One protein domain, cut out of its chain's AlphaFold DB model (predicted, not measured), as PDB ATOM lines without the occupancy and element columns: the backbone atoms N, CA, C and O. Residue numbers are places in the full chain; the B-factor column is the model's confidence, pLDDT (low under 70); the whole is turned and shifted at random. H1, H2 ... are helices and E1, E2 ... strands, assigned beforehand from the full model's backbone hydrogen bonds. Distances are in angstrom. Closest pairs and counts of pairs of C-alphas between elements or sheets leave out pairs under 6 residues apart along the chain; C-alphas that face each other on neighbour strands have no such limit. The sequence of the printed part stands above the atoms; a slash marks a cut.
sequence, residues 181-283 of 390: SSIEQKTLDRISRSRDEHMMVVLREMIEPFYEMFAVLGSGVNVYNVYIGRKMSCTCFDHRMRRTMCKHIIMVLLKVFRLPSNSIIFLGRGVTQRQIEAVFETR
ATOM      1  N   SER A 181      -5.911 -22.057 -46.573       87.19
ATOM      2  CA  SER A 181      -6.474 -20.843 -45.962       87.19
ATOM      3  C   SER A 181      -5.712 -20.373 -44.713       87.19
ATOM      4  O   SER A 181      -5.727 -19.186 -44.380       87.19
ATOM      5  N   SER A 182      -4.996 -21.285 -44.048       88.62
ATOM      6  CA  SER A 182      -4.169 -21.007 -42.869       88.62
ATOM      7  C   SER A 182      -2.807 -20.396 -43.213       88.62
ATOM      8  O   SER A 182      -2.117 -19.895 -42.321       88.62
ATOM      9  N   ILE A 183      -2.393 -20.441 -44.483       89.75
ATOM     10  CA  ILE A 183      -1.132 -19.864 -44.953       89.75
ATOM     11  C   ILE A 183      -1.376 -18.413 -45.363       89.75
ATOM     12  O   ILE A 183      -2.271 -18.108 -46.146       89.75
ATOM     13  N   GLU A 184      -0.542 -17.496 -44.865       91.75
ATOM     14  CA  GLU A 184      -0.642 -16.084 -45.235       91.75
ATOM     15  C   GLU A 184      -0.585 -15.889 -46.759       91.75
ATOM     16  O   GLU A 184       0.304 -16.421 -47.429       91.75
ATOM     17  N   GLN A 185      -1.454 -15.029 -47.300       92.25
ATOM     18  CA  GLN A 185      -1.523 -14.755 -48.742       92.25
ATOM     19  C   GLN A 185      -0.159 -14.388 -49.346       92.25
ATOM     20  O   GLN A 185       0.206 -14.868 -50.412       92.25
ATOM     21  N   LYS A 186       0.657 -13.601 -48.634       92.56
ATOM     22  CA  LYS A 186       2.007 -13.228 -49.092       92.56
ATOM     23  C   LYS A 186       2.930 -14.437 -49.254       92.56
ATOM     24  O   LYS A 186       3.830 -14.408 -50.095       92.56
ATOM     25  N   THR A 187       2.751 -15.466 -48.430       92.88
ATOM     26  CA  THR A 187       3.485 -16.727 -48.532       92.88
ATOM     27  C   THR A 187       2.961 -17.554 -49.699       92.88
ATOM     28  O   THR A 187       3.778 -18.040 -50.476       92.88
ATOM     29  N   LEU A 188       1.643 -17.619 -49.910       93.50
ATOM     30  CA  LEU A 188       1.053 -18.247 -51.100       93.50
ATOM     31  C   LEU A 188       1.555 -17.594 -52.400       93.50
ATOM     32  O   LEU A 188       2.001 -18.290 -53.311       93.50
ATOM     33  N   ASP A 189       1.618 -16.261 -52.454       94.06
ATOM     34  CA  ASP A 189       2.161 -15.514 -53.598       94.06
ATOM     35  C   ASP A 189       3.657 -15.793 -53.822       94.06
ATOM     36  O   ASP A 189       4.182 -15.675 -54.932       94.06
ATOM     37  N   ARG A 190       4.403 -16.101 -52.755       95.00
ATOM     38  CA  ARG A 190       5.803 -16.525 -52.869       95.00
ATOM     39  C   ARG A 190       5.906 -17.970 -53.339       95.00
ATOM     40  O   ARG A 190       6.771 -18.233 -54.159       95.00
ATOM     41  N   ILE A 191       5.029 -18.861 -52.875       94.69
ATOM     42  CA  ILE A 191       4.942 -20.260 -53.316       94.69
ATOM     43  C   ILE A 191       4.636 -20.339 -54.812       94.69
ATOM     44  O   ILE A 191       5.352 -21.042 -55.520       94.69
ATOM     45  N   SER A 192       3.647 -19.586 -55.309       93.44
ATOM     46  CA  SER A 192       3.359 -19.513 -56.751       93.44
ATOM     47  C   SER A 192       4.583 -19.026 -57.525       93.44
ATOM     48  O   SER A 192       5.090 -19.748 -58.374       93.44
ATOM     49  N   ARG A 193       5.178 -17.888 -57.143       91.88
ATOM     50  CA  ARG A 193       6.401 -17.400 -57.807       91.88
ATOM     51  C   ARG A 193       7.571 -18.375 -57.733       91.88
ATOM     52  O   ARG A 193       8.378 -18.415 -58.650       91.88
ATOM     53  N   SER A 194       7.697 -19.144 -56.653       92.56
ATOM     54  CA  SER A 194       8.739 -20.162 -56.525       92.56
ATOM     55  C   SER A 194       8.572 -21.333 -57.486       92.56
ATOM     56  O   SER A 194       9.571 -21.968 -57.822       92.56
ATOM     57  N   ARG A 195       7.336 -21.620 -57.903       87.25
ATOM     58  CA  ARG A 195       7.023 -22.612 -58.933       87.25
ATOM     59  C   ARG A 195       7.250 -22.040 -60.326       87.25
ATOM     60  O   ARG A 195       7.983 -22.647 -61.096       87.25
ATOM     61  N   ASP A 196       6.680 -20.867 -60.579       85.88
ATOM     62  CA  ASP A 196       6.561 -20.296 -61.923       85.88
ATOM     63  C   ASP A 196       7.859 -19.637 -62.407       85.88
ATOM     64  O   ASP A 196       8.158 -19.612 -63.601       85.88
ATOM     65  N   GLU A 197       8.648 -19.061 -61.495       87.38
ATOM     66  CA  GLU A 197       9.908 -18.434 -61.874       87.38
ATOM     67  C   GLU A 197      11.024 -19.469 -62.021       87.38
ATOM     68  O   GLU A 197      11.304 -20.267 -61.123       87.38
ATOM     69  N   HIS A 198      11.754 -19.359 -63.130       79.69
ATOM     70  CA  HIS A 198      12.922 -20.182 -63.390       79.69
ATOM     71  C   HIS A 198      14.049 -19.840 -62.400       79.69
ATOM     72  O   HIS A 198      14.666 -18.771 -62.455       79.69
ATOM     73  N   MET A 199      14.297 -20.757 -61.469       87.75
ATOM     74  CA  MET A 199      15.361 -20.694 -60.470       87.75
ATOM     75  C   MET A 199      16.037 -22.055 -60.390       87.75
ATOM     76  O   MET A 199      15.387 -23.087 -60.542       87.75
ATOM     77  N   MET A 200      17.345 -22.057 -60.154       85.31
ATOM     78  CA  MET A 200      18.168 -23.259 -60.286       85.31
ATOM     79  C   MET A 200      19.153 -23.400 -59.139       85.31
ATOM     80  O   MET A 200      19.690 -22.404 -58.652       85.31
ATOM     81  N   VAL A 201      19.447 -24.638 -58.752       88.69
ATOM     82  CA  VAL A 201      20.498 -24.949 -57.778       88.69
ATOM     83  C   VAL A 201      21.794 -25.245 -58.531       88.69
ATOM     84  O   VAL A 201      21.843 -26.133 -59.377       88.69
ATOM     85  N   VAL A 202      22.854 -24.486 -58.239       85.62
ATOM     86  CA  VAL A 202      24.167 -24.624 -58.907       85.62
ATOM     87  C   VAL A 202      25.238 -25.250 -58.016       85.62
ATOM     88  O   VAL A 202      26.255 -25.733 -58.515       85.62
ATOM     89  N   LEU A 203      25.027 -25.240 -56.702       85.19
ATOM     90  CA  LEU A 203      25.888 -25.893 -55.724       85.19
ATOM     91  C   LEU A 203      25.044 -26.348 -54.544       85.19
ATOM     92  O   LEU A 203      24.083 -25.675 -54.165       85.19
ATOM     93  N   ARG A 204      25.465 -27.459 -53.959       90.38
ATOM     94  CA  ARG A 204      24.908 -28.033 -52.755       90.38
ATOM     95  C   ARG A 204      26.059 -28.485 -51.864       90.38
ATOM     96  O   ARG A 204      27.018 -29.075 -52.355       90.38
ATOM     97  N   GLU A 205      25.994 -28.129 -50.591       89.50
ATOM     98  CA  GLU A 205      27.044 -28.413 -49.620       89.50
ATOM     99  C   GLU A 205      26.421 -28.791 -48.280       89.50
ATOM    100  O   GLU A 205      25.736 -27.987 -47.640       89.50
ATOM    101  N   MET A 206      26.681 -30.027 -47.861       90.69
ATOM    102  CA  MET A 206      26.353 -30.500 -46.524       90.69
ATOM    103  C   MET A 206      27.312 -29.878 -45.519       90.69
ATOM    104  O   MET A 206      28.499 -30.188 -45.536       90.69
ATOM    105  N   ILE A 207      26.785 -29.018 -44.648       92.56
ATOM    106  CA  ILE A 207      27.571 -28.377 -43.591       92.56
ATOM    107  C   ILE A 207      27.564 -29.276 -42.352       92.56
ATOM    108  O   ILE A 207      28.616 -29.660 -41.853       92.56
ATOM    109  N   GLU A 208      26.371 -29.652 -41.890       91.94
ATOM    110  CA  GLU A 208      26.140 -30.513 -40.726       91.94
ATOM    111  C   GLU A 208      24.921 -31.419 -40.987       91.94
ATOM    112  O   GLU A 208      24.141 -31.164 -41.916       91.94
ATOM    113  N   PRO A 209      24.708 -32.485 -40.194       92.19
ATOM    114  CA  PRO A 209      23.455 -33.234 -40.242       92.19
ATOM    115  C   PRO A 209      22.255 -32.292 -40.098       92.19
ATOM    116  O   PRO A 209      22.208 -31.468 -39.187       92.19
ATOM    117  N   PHE A 210      21.292 -32.402 -41.016       94.44
ATOM    118  CA  PHE A 210      20.090 -31.556 -41.043       94.44
ATOM    119  C   PHE A 210      20.366 -30.048 -41.210       94.44
ATOM    120  O   PHE A 210      19.514 -29.212 -40.890       94.44
ATOM    121  N   TYR A 211      21.546 -29.688 -41.738       95.50
ATOM    122  CA  TYR A 211      21.894 -28.320 -42.106       95.50
ATOM    123  C   TYR A 211      22.702 -28.256 -43.405       95.50
ATOM    124  O   TYR A 211      23.844 -28.712 -43.502       95.50
ATOM    125  N   GLU A 212      22.098 -27.656 -44.425       95.50
ATOM    126  CA  GLU A 212      22.612 -27.704 -45.787       95.50
ATOM    127  C   GLU A 212      22.552 -26.347 -46.482       95.50
ATOM    128  O   GLU A 212      21.564 -25.614 -46.366       95.50
ATOM    129  N   MET A 213      23.610 -26.029 -47.228       96.44
ATOM    130  CA  MET A 213      23.683 -24.838 -48.062       96.44
ATOM    131  C   MET A 213      23.432 -25.180 -49.530       96.44
ATOM    132  O   MET A 213      23.986 -26.124 -50.088       96.44
ATOM    133  N   PHE A 214      22.657 -24.321 -50.179       95.50
ATOM    134  CA  PHE A 214      22.395 -24.325 -51.606       95.50
ATOM    135  C   PHE A 214      22.801 -22.981 -52.202       95.50
ATOM    136  O   PHE A 214      22.384 -21.932 -51.709       95.50
ATOM    137  N   ALA A 215      23.560 -22.988 -53.293       93.62
ATOM    138  CA  ALA A 215      23.723 -21.800 -54.121       93.62
ATOM    139  C   ALA A 215      22.613 -21.793 -55.176       93.62
ATOM    140  O   ALA A 215      22.564 -22.666 -56.044       93.62
ATOM    141  N   VAL A 216      21.716 -20.814 -55.087       93.56
ATOM    142  CA  VAL A 216      20.541 -20.682 -55.949       93.56
ATOM    143  C   VAL A 216      20.726 -19.518 -56.908       93.56
ATOM    144  O   VAL A 216      20.875 -18.372 -56.486       93.56
ATOM    145  N   LEU A 217      20.670 -19.803 -58.202       90.25
ATOM    146  CA  LEU A 217      20.626 -18.807 -59.263       90.25
ATOM    147  C   LEU A 217      19.164 -18.422 -59.516       90.25
ATOM    148  O   LEU A 217      18.333 -19.280 -59.818       90.25
ATOM    149  N   GLY A 218      18.844 -17.142 -59.318       82.31
ATOM    150  CA  GLY A 218      17.487 -16.624 -59.502       82.31
ATOM    151  C   GLY A 218      17.106 -16.404 -60.973       82.31
ATOM    152  O   GLY A 218      17.856 -16.738 -61.884       82.31
ATOM    153  N   SER A 219      15.970 -15.736 -61.195       73.56
ATOM    154  CA  SER A 219      15.534 -15.255 -62.519       73.56
ATOM    155  C   SER A 219      16.451 -14.168 -63.111       73.56
ATOM    156  O   SER A 219      16.415 -13.895 -64.308       73.56
ATOM    157  N   GLY A 220      17.301 -13.554 -62.281       75.50
ATOM    158  CA  GLY A 220      18.418 -12.715 -62.720       75.50
ATOM    159  C   GLY A 220      19.756 -13.459 -62.689       75.50
ATOM    160  O   GLY A 220      19.843 -14.606 -62.276       75.50
ATOM    161  N   VAL A 221      20.850 -12.773 -63.025       75.56
ATOM    162  CA  VAL A 221      22.216 -13.352 -63.023       75.56
ATOM    163  C   VAL A 221      22.818 -13.453 -61.602       75.56
ATOM    164  O   VAL A 221      24.007 -13.696 -61.428       75.56
ATOM    165  N   ASN A 222      22.012 -13.255 -60.556       88.62
ATOM    166  CA  ASN A 222      22.485 -13.251 -59.175       88.62
ATOM    167  C   ASN A 222      22.359 -14.637 -58.540       88.62
ATOM    168  O   ASN A 222      21.292 -15.254 -58.581       88.62
ATOM    169  N   VAL A 223      23.436 -15.065 -57.883       91.06
ATOM    170  CA  VAL A 223      23.474 -16.271 -57.053       91.06
ATOM    171  C   VAL A 223      23.256 -15.884 -55.591       91.06
ATOM    172  O   VAL A 223      23.858 -14.929 -55.095       91.06
ATOM    173  N   TYR A 224      22.400 -16.628 -54.899       95.62
ATOM    174  CA  TYR A 224      22.095 -16.449 -53.484       95.62
ATOM    175  C   TYR A 224      22.351 -17.743 -52.719       95.62
ATOM    176  O   TYR A 224      21.893 -18.804 -53.135       95.62
ATOM    177  N   ASN A 225      23.010 -17.649 -51.567       97.19
ATOM    178  CA  ASN A 225      23.170 -18.795 -50.681       97.19
ATOM    179  C   ASN A 225      21.894 -18.937 -49.856       97.19
ATOM    180  O   ASN A 225      21.427 -17.967 -49.246       97.19
ATOM    181  N   VAL A 226      21.326 -20.133 -49.874       98.12
ATOM    182  CA  VAL A 226      20.145 -20.552 -49.128       98.12
ATOM    183  C   VAL A 226      20.587 -21.628 -48.153       98.12
ATOM    184  O   VAL A 226      21.196 -22.607 -48.560       98.12
ATOM    185  N   TYR A 227      20.274 -21.448 -46.880       97.69
ATOM    186  CA  TYR A 227      20.589 -22.395 -45.822       97.69
ATOM    187  C   TYR A 227      19.286 -23.005 -45.324       97.69
ATOM    188  O   TYR A 227      18.381 -22.269 -44.912       97.69
ATOM    189  N   ILE A 228      19.194 -24.331 -45.377       97.31
ATOM    190  CA  ILE A 228      18.048 -25.101 -44.900       97.31
ATOM    191  C   ILE A 228      18.464 -25.873 -43.655       97.31
ATOM    192  O   ILE A 228      19.459 -26.587 -43.653       97.31
ATOM    193  N   GLY A 229      17.686 -25.696 -42.596       95.31
ATOM    194  CA  GLY A 229      17.831 -26.328 -41.293       95.31
ATOM    195  C   GLY A 229      16.721 -25.818 -40.377       95.31
ATOM    196  O   GLY A 229      15.797 -25.142 -40.840       95.31
ATOM    197  N   ARG A 230      16.839 -26.033 -39.062       93.44
ATOM    198  CA  ARG A 230      15.884 -25.470 -38.076       93.44
ATOM    199  C   ARG A 230      15.725 -23.956 -38.183       93.44
ATOM    200  O   ARG A 230      14.652 -23.412 -37.936       93.44
ATOM    201  N   LYS A 231      16.814 -23.273 -38.542       92.19
ATOM    202  CA  LYS A 231      16.827 -21.851 -38.883       92.19
ATOM    203  C   LYS A 231      17.175 -21.709 -40.354       92.19
ATOM    204  O   LYS A 231      18.324 -21.887 -40.745       92.19
ATOM    205  N   MET A 232      16.175 -21.365 -41.152       94.88
ATOM    206  CA  MET A 232      16.364 -21.130 -42.578       94.88
ATOM    207  C   MET A 232      16.834 -19.702 -42.825       94.88
ATOM    208  O   MET A 232      16.322 -18.757 -42.219       94.88
ATOM    209  N   SER A 233      17.784 -19.532 -43.742       96.75
ATOM    210  CA  SER A 233      18.248 -18.201 -44.129       96.75
ATOM    211  C   SER A 233      18.616 -18.108 -45.604       96.75
ATOM    212  O   SER A 233      18.869 -19.107 -46.268       96.75
ATOM    213  N   CYS A 234      18.603 -16.894 -46.147       97.75
ATOM    214  CA  CYS A 234      18.998 -16.634 -47.526       97.75
ATOM    215  C   CYS A 234      19.704 -15.283 -47.649       97.75
ATOM    216  O   CYS A 234      19.275 -14.297 -47.049       97.75
ATOM    217  N   THR A 235      20.752 -15.204 -48.471       97.19
ATOM    218  CA  THR A 235      21.497 -13.954 -48.708       97.19
ATOM    219  C   THR A 235      20.757 -12.952 -49.598       97.19
ATOM    220  O   THR A 235      21.238 -11.837 -49.810       97.19
ATOM    221  N   CYS A 236      19.579 -13.304 -50.124       95.75
ATOM    222  CA  CYS A 236      18.814 -12.401 -50.971       95.75
ATOM    223  C   CYS A 236      18.237 -11.211 -50.193       95.75
ATOM    224  O   CYS A 236      17.952 -11.274 -48.994       95.75
ATOM    225  N   PHE A 237      18.005 -10.118 -50.917       94.69
ATOM    226  CA  PHE A 237      17.477  -8.881 -50.350       94.69
ATOM    227  C   PHE A 237      16.124  -9.072 -49.641       94.69
ATOM    228  O   PHE A 237      15.921  -8.527 -48.560       94.69
ATOM    229  N   ASP A 238      15.221  -9.877 -50.217       94.31
ATOM    230  CA  ASP A 238      13.892 -10.150 -49.651       94.31
ATOM    231  C   ASP A 238      13.990 -10.757 -48.242       94.31
ATOM    232  O   ASP A 238      13.420 -10.221 -47.293       94.31
ATOM    233  N   HIS A 239      14.788 -11.815 -48.081       95.88
ATOM    234  CA  HIS A 239      14.987 -12.445 -46.779       95.88
ATOM    235  C   HIS A 239      15.739 -11.528 -45.810       95.88
ATOM    236  O   HIS A 239      15.323 -11.378 -44.662       95.88
ATOM    237  N   ARG A 240      16.805 -10.858 -46.271       95.94
ATOM    238  CA  ARG A 240      17.598  -9.940 -45.437       95.94
ATOM    239  C   ARG A 240      16.737  -8.837 -44.816       95.94
ATOM    240  O   ARG A 240      16.940  -8.504 -43.647       95.94
ATOM    241  N   MET A 241      15.790  -8.299 -45.586       96.44
ATOM    242  CA  MET A 241      14.904  -7.221 -45.143       96.44
ATOM    243  C   MET A 241      13.701  -7.720 -44.347       96.44
ATOM    244  O   MET A 241      13.365  -7.129 -43.328       96.44
ATOM    245  N   ARG A 242      13.038  -8.793 -44.794       92.25
ATOM    246  CA  ARG A 242      11.762  -9.229 -44.202       92.25
ATOM    247  C   ARG A 242      11.901 -10.305 -43.135       92.25
ATOM    248  O   ARG A 242      10.925 -10.565 -42.446       92.25
ATOM    249  N   ARG A 243      13.063 -10.960 -43.032       91.94
ATOM    250  CA  ARG A 243      13.345 -12.060 -42.088       91.94
ATOM    251  C   ARG A 243      12.323 -13.208 -42.137       91.94
ATOM    252  O   ARG A 243      12.140 -13.923 -41.164       91.94
ATOM    253  N   THR A 244      11.682 -13.392 -43.289       92.56
ATOM    254  CA  THR A 244      10.706 -14.457 -43.578       92.56
ATOM    255  C   THR A 244      11.199 -15.314 -44.741       92.56
ATOM    256  O   THR A 244      12.168 -14.947 -45.418       92.56
ATOM    257  N   MET A 245      10.558 -16.458 -44.996       94.75
ATOM    258  CA  MET A 245      10.919 -17.312 -46.131       94.75
ATOM    259  C   MET A 245      10.733 -16.555 -47.449       94.75
ATOM    260  O   MET A 245       9.625 -16.159 -47.808       94.75
ATOM    261  N   CYS A 246      11.834 -16.307 -48.154       95.69
ATOM    262  CA  CYS A 246      11.805 -15.723 -49.488       95.69
ATOM    263  C   CYS A 246      11.525 -16.806 -50.536       95.69
ATOM    264  O   CYS A 246      11.599 -18.002 -50.248       95.69
ATOM    265  N   LYS A 247      11.301 -16.387 -51.786       94.94
ATOM    266  CA  LYS A 247      11.086 -17.322 -52.899       94.94
ATOM    267  C   LYS A 247      12.221 -18.339 -53.101       94.94
ATOM    268  O   LYS A 247      11.957 -19.438 -53.566       94.94
ATOM    269  N   HIS A 248      13.465 -18.012 -52.734       96.38
ATOM    270  CA  HIS A 248      14.590 -18.946 -52.873       96.38
ATOM    271  C   HIS A 248      14.541 -20.062 -51.823       96.38
ATOM    272  O   HIS A 248      14.752 -21.216 -52.171       96.38
ATOM    273  N   ILE A 249      14.212 -19.734 -50.565       96.94
ATOM    274  CA  ILE A 249      14.000 -20.739 -49.507       96.94
ATOM    275  C   ILE A 249      12.840 -21.649 -49.908       96.94
ATOM    276  O   ILE A 249      12.979 -22.865 -49.908       96.94
ATOM    277  N   ILE A 250      11.719 -21.048 -50.313       96.38
ATOM    278  CA  ILE A 250      10.518 -21.788 -50.702       96.38
ATOM    279  C   ILE A 250      10.785 -22.669 -51.928       96.38
ATOM    280  O   ILE A 250      10.378 -23.821 -51.930       96.38
ATOM    281  N   MET A 251      11.514 -22.177 -52.934       96.00
ATOM    282  CA  MET A 251      11.886 -22.989 -54.096       96.00
ATOM    283  C   MET A 251      12.683 -24.220 -53.675       96.00
ATOM    284  O   MET A 251      12.340 -25.316 -54.095       96.00
ATOM    285  N   VAL A 252      13.688 -24.066 -52.807       96.31
ATOM    286  CA  VAL A 252      14.476 -25.208 -52.325       96.31
ATOM    287  C   VAL A 252      13.583 -26.205 -51.578       96.31
ATOM    288  O   VAL A 252      13.640 -27.398 -51.863       96.31
ATOM    289  N   LEU A 253      12.701 -25.735 -50.694       95.62
ATOM    290  CA  LEU A 253      11.772 -26.602 -49.959       95.62
ATOM    291  C   LEU A 253      10.801 -27.366 -50.876       95.62
ATOM    292  O   LEU A 253      10.575 -28.554 -50.676       95.62
ATOM    293  N   LEU A 254      10.248 -26.705 -51.894       93.62
ATOM    294  CA  LEU A 254       9.310 -27.327 -52.832       93.62
ATOM    295  C   LEU A 254      10.013 -28.268 -53.817       93.62
ATOM    296  O   LEU A 254       9.535 -29.366 -54.070       93.62
ATOM    297  N   LYS A 255      11.132 -27.831 -54.400       91.56
ATOM    298  CA  LYS A 255      11.765 -28.503 -55.543       91.56
ATOM    299  C   LYS A 255      12.811 -29.535 -55.117       91.56
ATOM    300  O   LYS A 255      12.833 -30.634 -55.661       91.56
ATOM    301  N   VAL A 256      13.638 -29.213 -54.117       92.75
ATOM    302  CA  VAL A 256      14.720 -30.092 -53.630       92.75
ATOM    303  C   VAL A 256      14.244 -31.012 -52.511       92.75
ATOM    304  O   VAL A 256      14.595 -32.188 -52.491       92.75
ATOM    305  N   PHE A 257      13.452 -30.482 -51.578       93.12
ATOM    306  CA  PHE A 257      12.916 -31.247 -50.446       93.12
ATOM    307  C   PHE A 257      11.511 -31.805 -50.701       93.12
ATOM    308  O   PHE A 257      10.966 -32.478 -49.835       93.12
ATOM    309  N   ARG A 258      10.923 -31.549 -51.879       90.88
ATOM    310  CA  ARG A 258       9.619 -32.095 -52.299       90.88
ATOM    311  C   ARG A 258       8.489 -31.868 -51.295       90.88
ATOM    312  O   ARG A 258       7.541 -32.644 -51.235       90.88
ATOM    313  N   LEU A 259       8.557 -30.774 -50.534       92.19
ATOM    314  CA  LEU A 259       7.489 -30.447 -49.602       92.19
ATOM    315  C   LEU A 259       6.226 -30.028 -50.363       92.19
ATOM    316  O   LEU A 259       6.311 -29.255 -51.325       92.19
ATOM    317  N   PRO A 260       5.041 -30.473 -49.919       91.25
ATOM    318  CA  PRO A 260       3.788 -30.017 -50.498       91.25
ATOM    319  C   PRO A 260       3.583 -28.530 -50.175       91.25
ATOM    320  O   PRO A 260       3.936 -28.069 -49.092       91.25
ATOM    321  N   SER A 261       2.988 -27.748 -51.085       91.69
ATOM    322  CA  SER A 261       2.819 -26.286 -50.895       91.69
ATOM    323  C   SER A 261       2.002 -25.885 -49.677       91.69
ATOM    324  O   SER A 261       2.066 -24.738 -49.250       91.69
ATOM    325  N   ASN A 262       1.206 -26.806 -49.154       90.62
ATOM    326  CA  ASN A 262       0.414 -26.623 -47.956       90.62
ATOM    327  C   ASN A 262       1.083 -27.226 -46.710       90.62
ATOM    328  O   ASN A 262       0.411 -27.442 -45.714       90.62
ATOM    329  N   SER A 263       2.389 -27.499 -46.733       91.88
ATOM    330  CA  SER A 263       3.132 -27.946 -45.551       91.88
ATOM    331  C   SER A 263       3.097 -26.906 -44.424       91.88
ATOM    332  O   SER A 263       3.253 -25.703 -44.665       91.88
ATOM    333  N   ILE A 264       3.003 -27.376 -43.174       91.56
ATOM    334  CA  ILE A 264       3.116 -26.549 -41.961       91.56
ATOM    335  C   ILE A 264       4.385 -25.688 -41.920       91.56
ATOM    336  O   ILE A 264       4.387 -24.614 -41.317       91.56
ATOM    337  N   ILE A 265       5.459 -26.118 -42.594       92.62
ATOM    338  CA  ILE A 265       6.741 -25.407 -42.656       92.62
ATOM    339  C   ILE A 265       6.556 -23.990 -43.224       92.62
ATOM    340  O   ILE A 265       7.241 -23.050 -42.810       92.62
ATOM    341  N   PHE A 266       5.571 -23.796 -44.109       93.19
ATOM    342  CA  PHE A 266       5.269 -22.501 -44.717       93.19
ATOM    343  C   PHE A 266       4.506 -21.534 -43.801       93.19
ATOM    344  O   PHE A 266       4.400 -20.352 -44.126       93.19
ATOM    345  N   LEU A 267       4.048 -21.967 -42.622       90.06
ATOM    346  CA  LEU A 267       3.405 -21.083 -41.641       90.06
ATOM    347  C   LEU A 267       4.381 -20.111 -40.963       90.06
ATOM    348  O   LEU A 267       3.951 -19.195 -40.266       90.06
ATOM    349  N   GLY A 268       5.695 -20.304 -41.116       81.56
ATOM    350  CA  GLY A 268       6.701 -19.386 -40.577       81.56
ATOM    351  C   GLY A 268       6.841 -19.403 -39.049       81.56
ATOM    352  O   GLY A 268       7.517 -18.538 -38.496       81.56
ATOM    353  N   ARG A 269       6.260 -20.396 -38.360       81.38
ATOM    354  CA  ARG A 269       6.288 -20.551 -36.889       81.38
ATOM    355  C   ARG A 269       7.600 -21.139 -36.335       81.38
ATOM    356  O   ARG A 269       7.681 -21.478 -35.160       81.38
ATOM    357  N   GLY A 270       8.641 -21.213 -37.167       84.19
ATOM    358  CA  GLY A 270       9.874 -21.944 -36.874       84.19
ATOM    359  C   GLY A 270       9.736 -23.441 -37.159       84.19
ATOM    360  O   GLY A 270       8.629 -23.948 -37.303       84.19
ATOM    361  N   VAL A 271      10.874 -24.129 -37.279       90.44
ATOM    362  CA  VAL A 271      10.932 -25.565 -37.589       90.44
ATOM    363  C   VAL A 271      11.568 -26.308 -36.416       90.44
ATOM    364  O   VAL A 271      12.656 -25.946 -35.948       90.44
ATOM    365  N   THR A 272      10.873 -27.321 -35.903       91.38
ATOM    366  CA  THR A 272      11.358 -28.160 -34.799       91.38
ATOM    367  C   THR A 272      12.462 -29.112 -35.270       91.38
ATOM    368  O   THR A 272      12.705 -29.265 -36.464       91.38
ATOM    369  N   GLN A 273      13.163 -29.744 -34.322       90.38
ATOM    370  CA  GLN A 273      14.195 -30.733 -34.649       90.38
ATOM    371  C   GLN A 273      13.602 -31.924 -35.418       90.38
ATOM    372  O   GLN A 273      14.087 -32.249 -36.490       90.38
ATOM    373  N   ARG A 274      12.489 -32.489 -34.935       90.06
ATOM    374  CA  ARG A 274      11.808 -33.599 -35.616       90.06
ATOM    375  C   ARG A 274      11.360 -33.210 -37.023       90.06
ATOM    376  O   ARG A 274      11.661 -33.902 -37.979       90.06
ATOM    377  N   GLN A 275      10.715 -32.050 -37.167       91.56
ATOM    378  CA  GLN A 275      10.274 -31.567 -38.478       91.56
ATOM    379  C   GLN A 275      11.435 -31.433 -39.465       91.56
ATOM    380  O   GLN A 275      11.292 -31.822 -40.617       91.56
ATOM    381  N   ILE A 276      12.584 -30.888 -39.042       93.19
ATOM    382  CA  ILE A 276      13.712 -30.767 -39.969       93.19
ATOM    383  C   ILE A 276      14.292 -32.133 -40.339       93.19
ATOM    384  O   ILE A 276      14.694 -32.312 -41.481       93.19
ATOM    385  N   GLU A 277      14.312 -33.088 -39.410       92.56
ATOM    386  CA  GLU A 277      14.816 -34.439 -39.659       92.56
ATOM    387  C   GLU A 277      14.008 -35.119 -40.767       92.56
ATOM    388  O   GLU A 277      14.590 -35.478 -41.790       92.56
ATOM    389  N   ALA A 278      12.678 -35.131 -40.667       90.81
ATOM    390  CA  ALA A 278      11.827 -35.674 -41.729       90.81
ATOM    391  C   ALA A 278      11.862 -34.885 -43.032       90.81
ATOM    392  O   ALA A 278      11.848 -35.472 -44.110       90.81
ATOM    393  N   VAL A 279      11.937 -33.550 -42.975       91.94
ATOM    394  CA  VAL A 279      12.127 -32.758 -44.197       91.94
ATOM    395  C   VAL A 279      13.392 -33.234 -44.917       91.94
ATOM    396  O   VAL A 279      13.397 -33.383 -46.131       91.94
ATOM    397  N   PHE A 280      14.472 -33.533 -44.196       93.12
ATOM    398  CA  PHE A 280      15.703 -34.041 -44.800       93.12
ATOM    399  C   PHE A 280      15.614 -35.483 -45.319       93.12
ATOM    400  O   PHE A 280      16.448 -35.849 -46.151       93.12
ATOM    401  N   GLU A 281      14.623 -36.269 -44.900       90.44
ATOM    402  CA  GLU A 281      14.345 -37.608 -45.437       90.44
ATOM    403  C   GLU A 281      13.669 -37.548 -46.814       90.44
ATOM    404  O   GLU A 281      13.973 -38.364 -47.681       90.44
ATOM    405  N   THR A 282      12.829 -36.538 -47.078       86.69
ATOM    406  CA  THR A 282      12.169 -36.338 -48.391       86.69
ATOM    407  C   THR A 282      13.070 -35.699 -49.447       86.69
ATOM    408  O   THR A 282      12.699 -35.502 -50.606       86.69
ATOM    409  N   ARG A 283      14.270 -35.319 -49.031       89.31
ATOM    410  CA  ARG A 283      15.245 -34.581 -49.816       89.31
ATOM    411  C   ARG A 283      15.785 -35.412 -50.970       89.31
ATOM    412  O   ARG A 283      16.376 -36.470 -50.758       89.31
TER     413      ARG A 283
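What this domain is: This is residues 181 to 283 of the 390 residues of an uncharacterized protein of Phycomyces blakesleeanus (strain ATCC 8743b / DSM 1359 / FGSC 10004 / NBRC 33097 / NRRL 1555) (UniProt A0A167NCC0). A strongly twisted wall of three antiparallel strands has one helix, H3, packed across one face, and H1 packs on the side of H3 away from the sheet. The smaller parts lie round this core: H2 beyond the E3 edge, H4 off H1 and H3, and H5 grazing the sheet. The printed part has 103 residues, with five named helices and three named strands in the order H1 E1 E2 E3 H2 H3 H4 H5; the sheet order is E1 E2 E3, all antiparallel, and the class is mixed, helices and strands. The whole is compact, with a radius of gyration of the C-alphas of 12.5 A and spans of 36 by 34 by 23 A.

Where its parts are: The sheet holds E1, residues 200 to 208, 22.3 A long, E2, residues 211 to 217, 19.7 A, and E3, residues 223 to 228, 16.0 A. E1 begins at C-alpha 200 (18.168, -23.259, -60.286) and bends by 58 degrees at residue 203. H3 is residues 247 to 256, 13.3 A, and H1 is residues 185 to 196, 16.4 A, beginning at C-alpha 185 (-1.523, -14.755, -48.742). H2 is residues 237 to 242, 8.4 A, and H4 is residues 264 to 267, 5.5 A. H5, residues 273 to 281, 12.8 A, ends at C-alpha 281 (14.345, -37.608, -45.437).

How they stand to each other: E1, E2 and E3 form a meander, each strand the antiparallel neighbour of the one before. In the hairpin E1 and E2, N 202 and O 215 are 2.9 A apart, within hydrogen-bond range; in the hairpin E2 and E3, N 214 and O 226 are 2.8 A apart, also within range. Residues 226 to 227 of E3 pair antiparallel with residues 233 to 234. H3 is on one face of the sheet, making two layers, a helix over a sheet; it lies over E2 at a height of 6.9 A and runs across the strands, at 73 degrees to E2 on the local plane. The closest C-alphas of E3 and H3, those of Val 226 and Ile 249, are 6.2 A apart. H1 touches H3 with residues 190 to 195 alone, at a steep tilt of 57 degrees, the same way; their closest C-alphas, of Ser 194 and Met 251, are 4.9 A apart. H4 is close to H1 but not clearly touching, with the closest C-alphas, of Thr 187 and Phe 266, 7.1 A apart. H2 and H3 are near each other, with 5 pairs of C-alphas within 10 A. H5 only grazes the sheet with residues 276 to 280, and is only just apart from H3, at 8.4 A between closest C-alphas. In H1, H2, H3 and H5 every O i to N i+4 pair is within hydrogen-bond range; H4 is too short for such a pair.

The domain as a whole: The two C-alphas farthest apart, of Val 221 and Arg 274, are 35.6 A apart. The printed part has no cut, and no link is long. The mean pLDDT of the printed part is 91.6, and no printed residue is under 70.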